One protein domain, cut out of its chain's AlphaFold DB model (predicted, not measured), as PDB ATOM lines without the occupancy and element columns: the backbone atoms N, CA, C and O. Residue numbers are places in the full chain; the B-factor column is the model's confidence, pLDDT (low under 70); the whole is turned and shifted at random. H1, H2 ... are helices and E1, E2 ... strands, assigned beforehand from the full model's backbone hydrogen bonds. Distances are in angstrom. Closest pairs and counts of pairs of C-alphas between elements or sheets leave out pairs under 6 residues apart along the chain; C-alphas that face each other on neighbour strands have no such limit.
ATOM      1  N   LYS A 261     -17.210 -35.773  10.722       83.44
ATOM      2  CA  LYS A 261     -16.044 -36.361  11.407       83.44
ATOM      3  C   LYS A 261     -16.093 -37.897  11.475       83.44
ATOM      4  O   LYS A 261     -15.428 -38.499  12.311       83.44
ATOM      5  N   LEU A 262     -16.828 -38.529  10.557       83.94
ATOM      6  CA  LEU A 262     -16.841 -39.980  10.334       83.94
ATOM      7  C   LEU A 262     -15.801 -40.407   9.283       83.94
ATOM      8  O   LEU A 262     -15.845 -41.504   8.734       83.94
ATOM      9  N   GLY A 263     -14.838 -39.515   9.037       72.19
ATOM     10  CA  GLY A 263     -13.667 -39.746   8.213       72.19
ATOM     11  C   GLY A 263     -13.891 -39.630   6.708       72.19
ATOM     12  O   GLY A 263     -15.004 -39.527   6.203       72.19
ATOM     13  N   PRO A 264     -12.771 -39.662   5.986       61.84
ATOM     14  CA  PRO A 264     -12.561 -40.489   4.817       61.84
ATOM     15  C   PRO A 264     -11.317 -41.345   5.099       61.84
ATOM     16  O   PRO A 264     -10.302 -41.235   4.424       61.84
ATOM     17  N   PHE A 265     -11.333 -42.114   6.189       82.25
ATOM     18  CA  PHE A 265     -10.171 -42.905   6.608       82.25
ATOM     19  C   PHE A 265     -10.114 -44.270   5.923       82.25
ATOM     20  O   PHE A 265      -9.528 -45.205   6.458       82.25
ATOM     21  N   SER A 266     -10.745 -44.401   4.760       82.06
ATOM     22  CA  SER A 266     -10.877 -45.655   4.019       82.06
ATOM     23  C   SER A 266      -9.527 -46.320   3.726       82.06
ATOM     24  O   SER A 266      -9.439 -47.544   3.773       82.06
ATOM     25  N   GLU A 267      -8.471 -45.525   3.530       78.50
ATOM     26  CA  GLU A 267      -7.107 -45.998   3.252       78.50
ATOM     27  C   GLU A 267      -6.437 -46.709   4.442       78.50
ATOM     28  O   GLU A 267      -5.613 -47.597   4.246       78.50
ATOM     29  N   VAL A 268      -6.770 -46.332   5.682       87.94
ATOM     30  CA  VAL A 268      -6.055 -46.806   6.888       87.94
ATOM     31  C   VAL A 268      -6.948 -47.462   7.934       87.94
ATOM     32  O   VAL A 268      -6.439 -48.177   8.793       87.94
ATOM     33  N   ARG A 269      -8.273 -47.277   7.866       91.19
ATOM     34  CA  ARG A 269      -9.230 -47.815   8.848       91.19
ATOM     35  C   ARG A 269      -9.103 -49.329   8.986       91.19
ATOM     36  O   ARG A 269      -8.992 -49.818  10.102       91.19
ATOM     37  N   THR A 270      -9.055 -50.049   7.863       90.25
ATOM     38  CA  THR A 270      -8.928 -51.516   7.865       90.25
ATOM     39  C   THR A 270      -7.628 -51.967   8.533       90.25
ATOM     40  O   THR A 270      -7.653 -52.876   9.353       90.25
ATOM     41  N   ALA A 271      -6.508 -51.288   8.260       91.69
ATOM     42  CA  ALA A 271      -5.223 -51.605   8.883       91.69
ATOM     43  C   ALA A 271      -5.249 -51.369  10.401       91.69
ATOM     44  O   ALA A 271      -4.696 -52.156  11.164       91.69
ATOM     45  N   VAL A 272      -5.932 -50.313  10.857       95.25
ATOM     46  CA  VAL A 272      -6.125 -50.079  12.295       95.25
ATOM     47  C   VAL A 272      -7.029 -51.139  12.917       95.25
ATOM     48  O   VAL A 272      -6.746 -51.579  14.027       95.25
ATOM     49  N   PHE A 273      -8.067 -51.602  12.219       95.81
ATOM     50  CA  PHE A 273      -8.896 -52.698  12.722       95.81
ATOM     51  C   PHE A 273      -8.102 -53.996  12.894       95.81
ATOM     52  O   PHE A 273      -8.175 -54.630  13.944       95.81
ATOM     53  N   GLU A 274      -7.279 -54.343  11.906       95.06
ATOM     54  CA  GLU A 274      -6.376 -55.496  11.981       95.06
ATOM     55  C   GLU A 274      -5.366 -55.355  13.131       95.06
ATOM     56  O   GLU A 274      -5.092 -56.325  13.843       95.06
ATOM     57  N   GLN A 275      -4.849 -54.144  13.360       97.19
ATOM     58  CA  GLN A 275      -3.929 -53.875  14.463       97.19
ATOM     59  C   GLN A 275      -4.615 -53.958  15.836       97.19
ATOM     60  O   GLN A 275      -4.015 -54.477  16.775       97.19
ATOM     61  N   ILE A 276      -5.874 -53.523  15.960       97.69
ATOM     62  CA  ILE A 276      -6.681 -53.719  17.177       97.69
ATOM     63  C   ILE A 276      -6.805 -55.215  17.494       97.69
ATOM     64  O   ILE A 276      -6.527 -55.624  18.622       97.69
ATOM     65  N   ASP A 277      -7.154 -56.044  16.503       96.81
ATOM     66  CA  ASP A 277      -7.246 -57.498  16.693       96.81
ATOM     67  C   ASP A 277      -5.890 -58.113  17.076       96.81
ATOM     68  O   ASP A 277      -5.836 -59.048  17.877       96.81
ATOM     69  N   LYS A 278      -4.784 -57.599  16.524       97.06
ATOM     70  CA  LYS A 278      -3.430 -58.039  16.884       97.06
ATOM     71  C   LYS A 278      -3.096 -57.713  18.341       97.06
ATOM     72  O   LYS A 278      -2.703 -58.615  19.076       97.06
ATOM     73  N   ILE A 279      -3.300 -56.467  18.771       97.25
ATOM     74  CA  ILE A 279      -3.034 -56.040  20.154       97.25
ATOM     75  C   ILE A 279      -3.865 -56.868  21.132       97.25
ATOM     76  O   ILE A 279      -3.338 -57.337  22.138       97.25
ATOM     77  N   LEU A 280      -5.142 -57.105  20.823       95.44
ATOM     78  CA  LEU A 280      -6.001 -57.910  21.686       95.44
ATOM     79  C   LEU A 280      -5.574 -59.372  21.759       95.44
ATOM     80  O   LEU A 280      -5.775 -59.971  22.800       95.44
ATOM     81  N   LYS A 281      -4.960 -59.952  20.722       94.94
ATOM     82  CA  LYS A 281      -4.392 -61.310  20.813       94.94
ATOM     83  C   LYS A 281      -3.159 -61.373  21.713       94.94
ATOM     84  O   LYS A 281      -2.920 -62.404  22.332       94.94
ATOM     85  N   GLU A 282      -2.378 -60.297  21.759       95.56
ATOM     86  CA  GLU A 282      -1.101 -60.239  22.480       95.56
ATOM     87  C   GLU A 282      -1.259 -59.783  23.941       95.56
ATOM     88  O   GLU A 282      -0.497 -60.222  24.796       95.56
ATOM     89  N   ARG A 283      -2.235 -58.909  24.232       94.44
ATOM     90  CA  ARG A 283      -2.378 -58.178  25.510       94.44
ATOM     91  C   ARG A 283      -3.808 -58.228  26.071       94.44
ATOM     92  O   ARG A 283      -4.335 -57.220  26.555       94.44
ATOM     93  N   VAL A 284      -4.464 -59.388  25.968       92.00
ATOM     94  CA  VAL A 284      -5.833 -59.628  26.475       92.00
ATOM     95  C   VAL A 284      -5.962 -59.174  27.933       92.00
ATOM     96  O   VAL A 284      -5.203 -59.627  28.783       92.00
ATOM     97  N   GLY A 285      -6.937 -58.315  28.247       89.44
ATOM     98  CA  GLY A 285      -7.221 -57.875  29.623       89.44
ATOM     99  C   GLY A 285      -6.192 -56.903  30.219       89.44
ATOM    100  O   GLY A 285      -6.411 -56.357  31.297       89.44
ATOM    101  N   GLU A 286      -5.093 -56.622  29.522       93.81
ATOM    102  CA  GLU A 286      -4.033 -55.735  30.014       93.81
ATOM    103  C   GLU A 286      -4.173 -54.303  29.489       93.81
ATOM    104  O   GLU A 286      -3.729 -53.345  30.129       93.81
ATOM    105  N   VAL A 287      -4.808 -54.133  28.328       97.25
ATOM    106  CA  VAL A 287      -4.935 -52.847  27.633       97.25
ATOM    107  C   VAL A 287      -6.272 -52.171  27.954       97.25
ATOM    108  O   VAL A 287      -7.317 -52.823  27.995       97.25
ATOM    109  N   SER A 288      -6.255 -50.861  28.228       97.81
ATOM    110  CA  SER A 288      -7.498 -50.089  28.388       97.81
ATOM    111  C   SER A 288      -8.129 -49.779  27.027       97.81
ATOM    112  O   SER A 288      -7.440 -49.826  26.011       97.81
ATOM    113  N   ILE A 289      -9.415 -49.413  26.976       96.31
ATOM    114  CA  ILE A 289     -10.059 -48.998  25.711       96.31
ATOM    115  C   ILE A 289      -9.295 -47.833  25.063       96.31
ATOM    116  O   ILE A 289      -9.061 -47.831  23.853       96.31
ATOM    117  N   ARG A 290      -8.894 -46.841  25.868       96.50
ATOM    118  CA  ARG A 290      -8.117 -45.688  25.396       96.50
ATOM    119  C   ARG A 290      -6.785 -46.122  24.792       96.50
ATOM    120  O   ARG A 290      -6.457 -45.676  23.692       96.50
ATOM    121  N   ASP A 291      -6.043 -46.955  25.514       97.50
ATOM    122  CA  ASP A 291      -4.716 -47.395  25.085       97.50
ATOM    123  C   ASP A 291      -4.828 -48.296  23.856       97.50
ATOM    124  O   ASP A 291      -4.066 -48.129  22.922       97.50
ATOM    125  N   LEU A 292      -5.855 -49.148  23.770       97.88
ATOM    126  CA  LEU A 292      -6.098 -50.003  22.609       97.88
ATOM    127  C   LEU A 292      -6.252 -49.181  21.322       97.88
ATOM    128  O   LEU A 292      -5.632 -49.496  20.308       97.88
ATOM    129  N   ILE A 293      -7.056 -48.112  21.361       96.81
ATOM    130  CA  ILE A 293      -7.247 -47.219  20.209       96.81
ATOM    131  C   ILE A 293      -5.963 -46.432  19.917       96.81
ATOM    132  O   ILE A 293      -5.598 -46.264  18.751       96.81
ATOM    133  N   SER A 294      -5.291 -45.915  20.953       96.69
ATOM    134  CA  SER A 294      -4.077 -45.114  20.774       96.69
ATOM    135  C   SER A 294      -2.937 -45.945  20.198       96.69
ATOM    136  O   SER A 294      -2.405 -45.566  19.156       96.69
ATOM    137  N   ASP A 295      -2.628 -47.077  20.831       97.81
ATOM    138  CA  ASP A 295      -1.564 -48.007  20.461       97.81
ATOM    139  C   ASP A 295      -1.800 -48.533  19.040       97.81
ATOM    140  O   ASP A 295      -0.898 -48.475  18.210       97.81
ATOM    141  N   ALA A 296      -3.033 -48.935  18.694       97.75
ATOM    142  CA  ALA A 296      -3.328 -49.428  17.348       97.75
ATOM    143  C   ALA A 296      -3.075 -48.380  16.255       97.75
ATOM    144  O   ALA A 296      -2.518 -48.689  15.199       97.75
ATOM    145  N   VAL A 297      -3.477 -47.128  16.495       96.00
ATOM    146  CA  VAL A 297      -3.237 -46.039  15.539       96.00
ATOM    147  C   VAL A 297      -1.751 -45.686  15.467       96.00
ATOM    148  O   VAL A 297      -1.241 -45.466  14.367       96.00
ATOM    149  N   ASP A 298      -1.057 -45.633  16.605       96.25
ATOM    150  CA  ASP A 298       0.363 -45.276  16.665       96.25
ATOM    151  C   ASP A 298       1.255 -46.367  16.040       96.25
ATOM    152  O   ASP A 298       2.213 -46.042  15.333       96.25
ATOM    153  N   ASP A 299       0.893 -47.642  16.180       95.94
ATOM    154  CA  ASP A 299       1.571 -48.774  15.537       95.94
ATOM    155  C   ASP A 299       1.394 -48.765  14.014       95.94
ATOM    156  O   ASP A 299       2.362 -48.942  13.263       95.94
ATOM    157  N   VAL A 300       0.169 -48.523  13.529       94.38
ATOM    158  CA  VAL A 300      -0.107 -48.403  12.086       94.38
ATOM    159  C   VAL A 300       0.616 -47.194  11.503       94.38
ATOM    160  O   VAL A 300       1.248 -47.300  10.446       94.38
ATOM    161  N   ARG A 301       0.593 -46.059  12.211       92.75
ATOM    162  CA  ARG A 301       1.362 -44.867  11.850       92.75
ATOM    163  C   ARG A 301       2.849 -45.183  11.740       92.75
ATOM    164  O   ARG A 301       3.446 -44.883  10.708       92.75
ATOM    165  N   SER A 302       3.428 -45.805  12.764       92.94
ATOM    166  CA  SER A 302       4.852 -46.152  12.802       92.94
ATOM    167  C   SER A 302       5.223 -47.115  11.674       92.94
ATOM    168  O   SER A 302       6.258 -46.952  11.031       92.94
ATOM    169  N   SER A 303       4.349 -48.079  11.372       90.94
ATOM    170  CA  SER A 303       4.528 -49.021  10.263       90.94
ATOM    171  C   SER A 303       4.524 -48.319   8.900       90.94
ATOM    172  O   SER A 303       5.388 -48.594   8.066       90.94
ATOM    173  N   ILE A 304       3.606 -47.370   8.685       87.19
ATOM    174  CA  ILE A 304       3.544 -46.551   7.465       87.19
ATOM    175  C   ILE A 304       4.765 -45.629   7.352       87.19
ATOM    176  O   ILE A 304       5.367 -45.542   6.281       87.19
ATOM    177  N   GLU A 305       5.154 -44.954   8.435       87.44
ATOM    178  CA  GLU A 305       6.316 -44.055   8.460       87.44
ATOM    179  C   GLU A 305       7.621 -44.821   8.197       87.44
ATOM    180  O   GLU A 305       8.431 -44.380   7.378       87.44
ATOM    181  N   LYS A 306       7.788 -46.006   8.798       88.56
ATOM    182  CA  LYS A 306       8.927 -46.894   8.543       88.56
ATOM    183  C   LYS A 306       8.969 -47.361   7.089       88.56
ATOM    184  O   LYS A 306      10.003 -47.231   6.440       88.56
ATOM    185  N   ALA A 307       7.854 -47.857   6.551       83.06
ATOM    186  CA  ALA A 307       7.804 -48.307   5.161       83.06
ATOM    187  C   ALA A 307       8.106 -47.166   4.173       83.06
ATOM    188  O   ALA A 307       8.810 -47.375   3.185       83.06
ATOM    189  N   ARG A 308       7.644 -45.946   4.480       80.75
ATOM    190  CA  ARG A 308       7.957 -44.737   3.712       80.75
ATOM    191  C   ARG A 308       9.445 -44.385   3.774       80.75
ATOM    192  O   ARG A 308      10.014 -44.055   2.738       80.75
ATOM    193  N   ALA A 309      10.070 -44.459   4.950       83.06
ATOM    194  CA  ALA A 309      11.512 -44.240   5.102       83.06
ATOM    195  C   ALA A 309      12.341 -45.270   4.309       83.06
ATOM    196  O   ALA A 309      13.412 -44.948   3.807       83.06
ATOM    197  N   GLU A 310      11.811 -46.482   4.139       83.69
ATOM    198  CA  GLU A 310      12.398 -47.562   3.337       83.69
ATOM    199  C   GLU A 310      12.032 -47.483   1.836       83.69
ATOM    200  O   GLU A 310      12.304 -48.422   1.088       83.69
ATOM    201  N   GLY A 311      11.390 -46.399   1.381       77.56
ATOM    202  CA  GLY A 311      11.026 -46.189  -0.027       77.56
ATOM    203  C   GLY A 311       9.896 -47.087  -0.545       77.56
ATOM    204  O   GLY A 311       9.659 -47.145  -1.751       77.56
ATOM    205  N   ARG A 312       9.175 -47.794   0.333       75.25
ATOM    206  CA  ARG A 312       8.068 -48.674  -0.060       75.25
ATOM    207  C   ARG A 312       6.750 -47.903  -0.069       75.25
ATOM    208  O   ARG A 312       6.403 -47.226   0.899       75.25
ATOM    209  N   GLN A 313       5.968 -48.055  -1.138       63.50
ATOM    210  CA  GLN A 313       4.569 -47.621  -1.149       63.50
ATOM    211  C   GLN A 313       3.754 -48.584  -0.277       63.50
ATOM    212  O   GLN A 313       3.483 -49.715  -0.676       63.50
ATOM    213  N   TYR A 314       3.396 -48.159   0.933       54.22
ATOM    214  CA  TYR A 314       2.633 -48.976   1.876       54.22
ATOM    215  C   TYR A 314       1.225 -48.415   2.071       54.22
ATOM    216  O   TYR A 314       1.104 -47.254   2.450       54.22
ATOM    217  N   LEU A 315       0.210 -49.260   1.820       55.09
ATOM    218  CA  LEU A 315      -1.247 -49.166   2.081       55.09
ATOM    219  C   LEU A 315      -2.025 -47.891   1.681       55.09
ATOM    220  O   LEU A 315      -3.220 -47.978   1.422       55.09
ATOM    221  N   VAL A 316      -1.383 -46.735   1.574       57.22
ATOM    222  CA  VAL A 316      -1.997 -45.420   1.397       57.22
ATOM    223  C   VAL A 316      -1.669 -44.936  -0.009       57.22
ATOM    224  O   VAL A 316      -0.513 -44.652  -0.328       57.22
ATOM    225  N   ARG A 317      -2.685 -44.886  -0.874       56.75
ATOM    226  CA  ARG A 317      -2.539 -44.403  -2.254       56.75
ATOM    227  C   ARG A 317      -2.450 -42.883  -2.313       56.75
ATOM    228  O   ARG A 317      -1.809 -42.357  -3.226       56.75
ATOM    229  N   SER A 318      -3.062 -42.173  -1.363       54.28
ATOM    230  CA  SER A 318      -2.974 -40.720  -1.326       54.28
ATOM    231  C   SER A 318      -1.566 -40.241  -0.938       54.28
ATOM    232  O   SER A 318      -1.022 -40.504   0.134       54.28
ATOM    233  N   LEU A 319      -0.978 -39.462  -1.847       46.59
ATOM    234  CA  LEU A 319       0.302 -38.753  -1.728       46.59
ATOM    235  C   LEU A 319       0.337 -37.695  -0.605       46.59
ATOM    236  O   LEU A 319       1.315 -36.953  -0.485       46.59
ATOM    237  N   THR A 320      -0.708 -37.570   0.221       54.28
ATOM    238  CA  THR A 320      -0.728 -36.567   1.288       54.28
ATOM    239  C   THR A 320       0.233 -36.963   2.405       54.28
ATOM    240  O   THR A 320       0.029 -37.939   3.125       54.28
ATOM    241  N   ARG A 321       1.312 -36.181   2.552       57.72
ATOM    242  CA  ARG A 321       2.412 -36.426   3.502       57.72
ATOM    243  C   ARG A 321       1.950 -36.633   4.952       57.72
ATOM    244  O   ARG A 321       2.624 -37.374   5.662       57.72
ATOM    245  N   ASN A 322       0.806 -36.079   5.360       69.75
ATOM    246  CA  ASN A 322       0.333 -36.100   6.744       69.75
ATOM    247  C   ASN A 322      -1.121 -36.588   6.834       69.75
ATOM    248  O   ASN A 322      -2.053 -35.793   6.716       69.75
ATOM    249  N   LEU A 323      -1.322 -37.886   7.071       79.25
ATOM    250  CA  LEU A 323      -2.634 -38.394   7.476       79.25
ATOM    251  C   LEU A 323      -3.026 -37.783   8.836       79.25
ATOM    252  O   LEU A 323      -2.166 -37.658   9.716       79.25
ATOM    253  N   PRO A 324      -4.297 -37.402   9.059       85.88
ATOM    254  CA  PRO A 324      -4.691 -36.745  10.298       85.88
ATOM    255  C   PRO A 324      -4.948 -37.777  11.408       85.88
ATOM    256  O   PRO A 324      -6.087 -38.025  11.801       85.88
ATOM    257  N   TRP A 325      -3.873 -38.370  11.939       89.75
ATOM    258  CA  TRP A 325      -3.902 -39.435  12.954       89.75
ATOM    259  C   TRP A 325      -4.745 -39.098  14.191       89.75
ATOM    260  O   TRP A 325      -5.490 -39.940  14.683       89.75
ATOM    261  N   GLY A 326      -4.697 -37.848  14.666       88.38
ATOM    262  CA  GLY A 326      -5.538 -37.402  15.784       88.38
ATOM    263  C   GLY A 326      -7.036 -37.451  15.463       88.38
ATOM    264  O   GLY A 326      -7.838 -37.862  16.300       88.38
ATOM    265  N   ALA A 327      -7.417 -37.106  14.230       88.50
ATOM    266  CA  ALA A 327      -8.801 -37.215  13.775       88.50
ATOM    267  C   ALA A 327      -9.226 -38.680  13.582       88.50
ATOM    268  O   ALA A 327     -10.383 -39.002  13.832       88.50
ATOM    269  N   LEU A 328      -8.297 -39.570  13.212       90.69
ATOM    270  CA  LEU A 328      -8.542 -41.015  13.145       90.69
ATOM    271  C   LEU A 328      -8.808 -41.620  14.534       90.69
ATOM    272  O   LEU A 328      -9.766 -42.373  14.691       90.69
ATOM    273  N   LYS A 329      -8.027 -41.244  15.560       92.44
ATOM    274  CA  LYS A 329      -8.289 -41.653  16.955       92.44
ATOM    275  C   LYS A 329      -9.676 -41.191  17.410       92.44
ATOM    276  O   LYS A 329     -10.461 -41.990  17.912       92.44
ATOM    277  N   ALA A 330     -10.004 -39.916  17.178       89.25
ATOM    278  CA  ALA A 330     -11.316 -39.363  17.519       89.25
ATOM    279  C   ALA A 330     -12.462 -40.077  16.782       89.25
ATOM    280  O   ALA A 330     -13.497 -40.360  17.377       89.25
ATOM    281  N   PHE A 331     -12.261 -40.405  15.506       93.12
ATOM    282  CA  PHE A 331     -13.202 -41.175  14.701       93.12
ATOM    283  C   PHE A 331     -13.502 -42.555  15.297       93.12
ATOM    284  O   PHE A 331     -14.672 -42.907  15.443       93.12
ATOM    285  N   LEU A 332     -12.476 -43.313  15.695       94.25
ATOM    286  CA  LEU A 332     -12.659 -44.633  16.309       94.25
ATOM    287  C   LEU A 332     -13.418 -44.540  17.632       94.25
ATOM    288  O   LEU A 332     -14.359 -45.301  17.849       94.25
ATOM    289  N   VAL A 333     -13.080 -43.556  18.472       91.81
ATOM    290  CA  VAL A 333     -13.823 -43.288  19.714       91.81
ATOM    291  C   VAL A 333     -15.289 -42.974  19.413       91.81
ATOM    292  O   VAL A 333     -16.167 -43.519  20.076       91.81
ATOM    293  N   ILE A 334     -15.581 -42.151  18.397       91.00
ATOM    294  CA  ILE A 334     -16.961 -41.839  17.992       91.00
ATOM    295  C   ILE A 334     -17.714 -43.114  17.598       91.00
ATOM    296  O   ILE A 334     -18.825 -43.325  18.087       91.00
ATOM    297  N   LEU A 335     -17.127 -43.968  16.756       93.19
ATOM    298  CA  LEU A 335     -17.778 -45.209  16.328       93.19
ATOM    299  C   LEU A 335     -18.025 -46.161  17.506       93.19
ATOM    300  O   LEU A 335     -19.149 -46.617  17.697       93.19
ATOM    301  N   MET A 336     -17.016 -46.387  18.349       94.44
ATOM    302  CA  MET A 336     -17.116 -47.273  19.518       94.44
ATOM    303  C   MET A 336     -17.960 -46.683  20.662       94.44
ATOM    304  O   MET A 336     -18.376 -47.397  21.572       94.44
ATOM    305  N   THR A 337     -18.228 -45.375  20.646       92.31
ATOM    306  CA  THR A 337     -19.213 -44.749  21.541       92.31
ATOM    307  C   THR A 337     -20.632 -45.007  21.045       92.31
ATOM    308  O   THR A 337     -21.532 -45.248  21.846       92.31
ATOM    309  N   ARG A 338     -20.858 -44.966  19.727       90.38
ATOM    310  CA  ARG A 338     -22.180 -45.230  19.139       90.38
ATOM    311  C   ARG A 338     -22.559 -46.702  19.229       90.38
ATOM    312  O   ARG A 338     -23.713 -47.008  19.521       90.38
ATOM    313  N   GLN A 339     -21.583 -47.587  19.050       91.94
ATOM    314  CA  GLN A 339     -21.780 -49.029  19.028       91.94
ATOM    315  C   GLN A 339     -21.093 -49.704  20.226       91.94
ATOM    316  O   GLN A 339     -19.863 -49.669  20.312       91.94
ATOM    317  N   PRO A 340     -21.850 -50.319  21.157       92.19
ATOM    318  CA  PRO A 340     -21.292 -51.012  22.315       92.19
ATOM    319  C   PRO A 340     -20.679 -52.355  21.890       92.19
ATOM    320  O   PRO A 340     -21.326 -53.397  21.945       92.19
ATOM    321  N   ILE A 341     -19.430 -52.325  21.424       95.62
ATOM    322  CA  ILE A 341     -18.723 -53.508  20.902       95.62
ATOM    323  C   ILE A 341     -17.630 -54.043  21.831       95.62
ATOM    324  O   ILE A 341     -17.030 -55.076  21.533       95.62
ATOM    325  N   VAL A 342     -17.325 -53.334  22.920       95.88
ATOM    326  CA  VAL A 342     -16.225 -53.683  23.823       95.88
ATOM    327  C   VAL A 342     -16.736 -54.589  24.927       95.88
ATOM    328  O   VAL A 342     -17.675 -54.215  25.619       95.88
ATOM    329  N   VAL A 343     -16.086 -55.734  25.126       95.75
ATOM    330  CA  VAL A 343     -16.305 -56.610  26.280       95.75
ATOM    331  C   VAL A 343     -15.162 -56.402  27.269       95.75
ATOM    332  O   VAL A 343     -13.990 -56.614  26.929       95.75
ATOM    333  N   THR A 344     -15.493 -55.969  28.479       95.44
ATOM    334  CA  THR A 344     -14.507 -55.716  29.535       95.44
ATOM    335  C   THR A 344     -14.002 -57.024  30.147       95.44
ATOM    336  O   THR A 344     -14.549 -58.099  29.892       95.44
ATOM    337  N   ASP A 345     -12.941 -56.940  30.942       93.12
ATOM    338  CA  ASP A 345     -12.456 -58.023  31.812       93.12
ATOM    339  C   ASP A 345     -13.532 -58.564  32.760       93.12
ATOM    340  O   ASP A 345     -13.626 -59.778  32.942       93.12
ATOM    341  N   ASP A 346     -14.414 -57.692  33.246       92.94
ATOM    342  CA  ASP A 346     -15.591 -58.073  34.041       92.94
ATOM    343  C   ASP A 346     -16.715 -58.745  33.217       92.94
ATOM    344  O   ASP A 346     -17.737 -59.164  33.762       92.94
ATOM    345  N   GLY A 347     -16.559 -58.852  31.893       92.25
ATOM    346  CA  GLY A 347     -17.535 -59.460  30.985       92.25
ATOM    347  C   GLY A 347     -18.680 -58.540  30.547       92.25
ATOM    348  O   GLY A 347     -19.570 -58.989  29.821       92.25
ATOM    349  N   GLU A 348     -18.665 -57.264  30.939       92.75
ATOM    350  CA  GLU A 348     -19.681 -56.283  30.548       92.75
ATOM    351  C   GLU A 348     -19.473 -55.797  29.111       92.75
ATOM    352  O   GLU A 348     -18.345 -55.568  28.673       92.75
ATOM    353  N   ILE A 349     -20.572 -55.572  28.386       94.31
ATOM    354  CA  ILE A 349     -20.537 -54.935  27.066       94.31
ATOM    355  C   ILE A 349     -20.714 -53.426  27.250       94.31
ATOM    356  O   ILE A 349     -21.772 -52.971  27.686       94.31
ATOM    357  N   VAL A 350     -19.692 -52.644  26.903       90.81
ATOM    358  CA  VAL A 350     -19.651 -51.195  27.149       90.81
ATOM    359  C   VAL A 350     -19.392 -50.385  25.876       90.81
ATOM    360  O   VAL A 350     -18.864 -50.877  24.876       90.81
ATOM    361  N   ARG A 351     -19.762 -49.101  25.927       94.12
ATOM    362  CA  ARG A 351     -19.413 -48.083  24.923       94.12
ATOM    363  C   ARG A 351     -18.069 -47.456  25.272       94.12
ATOM    364  O   ARG A 351     -17.746 -47.318  26.446       94.12
ATOM    365  N   ALA A 352     -17.318 -46.989  24.278       92.12
ATOM    366  CA  ALA A 352     -16.055 -46.270  24.487       92.12
ATOM    367  C   ALA A 352     -16.247 -44.794  24.907       92.12
ATOM    368  O   ALA A 352     -15.585 -43.898  24.384       92.12
ATOM    369  N   ASP A 353     -17.164 -44.529  25.838       90.31
ATOM    370  CA  ASP A 353     -17.402 -43.190  26.384       90.31
ATOM    371  C   ASP A 353     -16.419 -42.833  27.515       90.31
ATOM    372  O   ASP A 353     -15.656 -43.664  28.011       90.31
ATOM    373  N   TRP A 354     -16.458 -41.576  27.963       89.50
ATOM    374  CA  TRP A 354     -15.571 -41.047  29.004       89.50
ATOM    375  C   TRP A 354     -15.565 -41.847  30.312       89.50
ATOM    376  O   TRP A 354     -14.561 -41.802  31.020       89.50
ATOM    377  N   THR A 355     -16.644 -42.568  30.629       93.56
ATOM    378  CA  THR A 355     -16.750 -43.361  31.863       93.56
ATOM    379  C   THR A 355     -16.075 -44.724  31.738       93.56
ATOM    380  O   THR A 355     -15.596 -45.269  32.729       93.56
ATOM    381  N   ASN A 356     -15.983 -45.250  30.514       93.62
ATOM    382  CA  ASN A 356     -15.481 -46.592  30.241       93.62
ATOM    383  C   ASN A 356     -14.080 -46.610  29.617       93.62
ATOM    384  O   ASN A 356     -13.445 -47.659  29.610       93.62
ATOM    385  N   LEU A 357     -13.552 -45.475  29.134       93.62
ATOM    386  CA  LEU A 357     -12.253 -45.409  28.439       93.62
ATOM    387  C   LEU A 357     -11.068 -46.016  29.218       93.62
ATOM    388  O   LEU A 357     -10.096 -46.440  28.594       93.62
ATOM    389  N   SER A 358     -11.123 -46.039  30.553       95.88
ATOM    390  CA  SER A 358     -10.087 -46.626  31.415       95.88
ATOM    391  C   SER A 358     -10.293 -48.110  31.732       95.88
ATOM    392  O   SER A 358      -9.372 -48.726  32.272       95.88
ATOM    393  N   LYS A 359     -11.465 -48.689  31.430       96.88
ATOM    394  CA  LYS A 359     -11.727 -50.118  31.649       96.88
ATOM    395  C   LYS A 359     -10.825 -50.964  30.748       96.88
ATOM    396  O   LYS A 359     -10.471 -50.545  29.640       96.88
ATOM    397  N   LYS A 360     -10.448 -52.145  31.236       98.00
ATOM    398  CA  LYS A 360      -9.626 -53.101  30.494       98.00
ATOM    399  C   LYS A 360     -10.472 -53.870  29.491       98.00
ATOM    400  O   LYS A 360     -11.640 -54.154  29.739       98.00
ATOM    401  N   VAL A 361      -9.881 -54.176  28.340       97.06
ATOM    402  CA  VAL A 361     -10.565 -54.876  27.251       97.06
ATOM    403  C   VAL A 361     -10.192 -56.349  27.279       97.06
ATOM    404  O   VAL A 361      -9.038 -56.702  27.043       97.06
ATOM    405  N   ALA A 362     -11.173 -57.218  27.523       95.00
ATOM    406  CA  ALA A 362     -10.987 -58.657  27.358       95.00
ATOM    407  C   ALA A 362     -11.082 -59.054  25.886       95.00
ATOM    408  O   ALA A 362     -10.263 -59.814  25.380       95.00
ATOM    409  N   ARG A 363     -12.102 -58.554  25.185       96.06
ATOM    410  CA  ARG A 363     -12.332 -58.845  23.766       96.06
ATOM    411  C   ARG A 363     -13.275 -57.822  23.146       96.06
ATOM    412  O   ARG A 363     -13.892 -57.023  23.843       96.06
ATOM    413  N   LEU A 364     -13.427 -57.890  21.831       96.94
ATOM    414  CA  LEU A 364     -14.516 -57.227  21.119       96.94
ATOM    415  C   LEU A 364     -15.607 -58.247  20.774       96.94
ATOM    416  O   LEU A 364     -15.386 -59.464  20.827       96.94
ATOM    417  N   LEU A 365     -16.807 -57.760  20.464       93.88
ATOM    418  CA  LEU A 365     -17.874 -58.608  19.942       93.88
ATOM    419  C   LEU A 365     -17.451 -59.275  18.618       93.88
ATOM    420  O   LEU A 365     -16.637 -58.721  17.874       93.88
ATOM    421  N   PRO A 366     -18.000 -60.459  18.293       92.06
ATOM    422  CA  PRO A 366     -17.877 -61.011  16.950       92.06
ATOM    423  C   PRO A 366     -18.361 -59.996  15.912       92.06
ATOM    424  O   PRO A 366     -19.282 -59.226  16.179       92.06
ATOM    425  N   ASP A 367     -17.719 -59.985  14.746       94.38
ATOM    426  CA  ASP A 367     -18.058 -59.092  13.635       94.38
ATOM    427  C   ASP A 367     -18.008 -57.590  13.978       94.38
ATOM    428  O   ASP A 367     -18.565 -56.772  13.249       94.38
TER     429      ASP A 367
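This is residues 261 to 367 of the 441 residues of an uncharacterized protein of Mycobacterium sp. 1164966.3 (UniProt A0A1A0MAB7). What shape appears first? A small hairpin of two strands, E1 and E2, sits at one end of an elongated group of three helices: the long H2 and H3 make a helical hairpin, and H1 packs steeply on H2. At the other end, residues 310 to 324 fold back from H2 to H3. What is it made of? The printed part has 107 residues with named elements in the order H1, H2, H3, E1, E2, mostly helix, and one antiparallel sheet, E1 - E2. The whole is compact, with a radius of gyration of the C-alphas of 14.3 A and spans of 45 by 29 by 22 A.

How do the strands pair? E1, residues 342 to 344, and E2, residues 361 to 364, are antiparallel at 149 degrees; N 343 and O 363, 2.8 A apart, are within hydrogen-bond range. What comes close to E2? The closest C-alphas of E2 and H1, residues 269 to 282, are those of Arg 363 and Leu 280, 6.7 A apart. How do the helices stand? H2, residues 289 to 309, touches H1 with residues 292 to 300 alone, closest at C-alphas Ala 296 and Gln 275, 5.3 A, opposite ways at a steep tilt of 64 degrees. It touches H3, residues 325 to 338, with residues 293 to 301 alone, closest at C-alphas Ile 293 and Lys 329, 6.5 A, opposite ways at a shallow tilt of 34 degrees, only just short of steep. In H1, H2 and H3 every O i to N i+4 pair is within hydrogen-bond range.

Where are the strands? E1, residues 342 to 344, is 6.3 A long; E2, residues 361 to 364, is 7.7 A long and ends at C-alpha 364, (-14.516, -57.227, 21.119). Where are the helices? H2, residues 289 to 309, is 30.2 A long; H1, residues 269 to 282, is 20.2 A long and begins at C-alpha 269, (-9.230, -47.815, 8.848). H3, residues 325 to 338, is 20.1 A long.

How large is it? The two C-alphas farthest apart, those of Gly 311 and Asp 346, are 44.8 A apart, and the printed part has no cut. Which links are long, and where is confidence low? The links H2 to H3 and E1 to E2 are long, with 15 and 16 residues. The pLDDT is under 70 at residue 264 and residues 313 to 322.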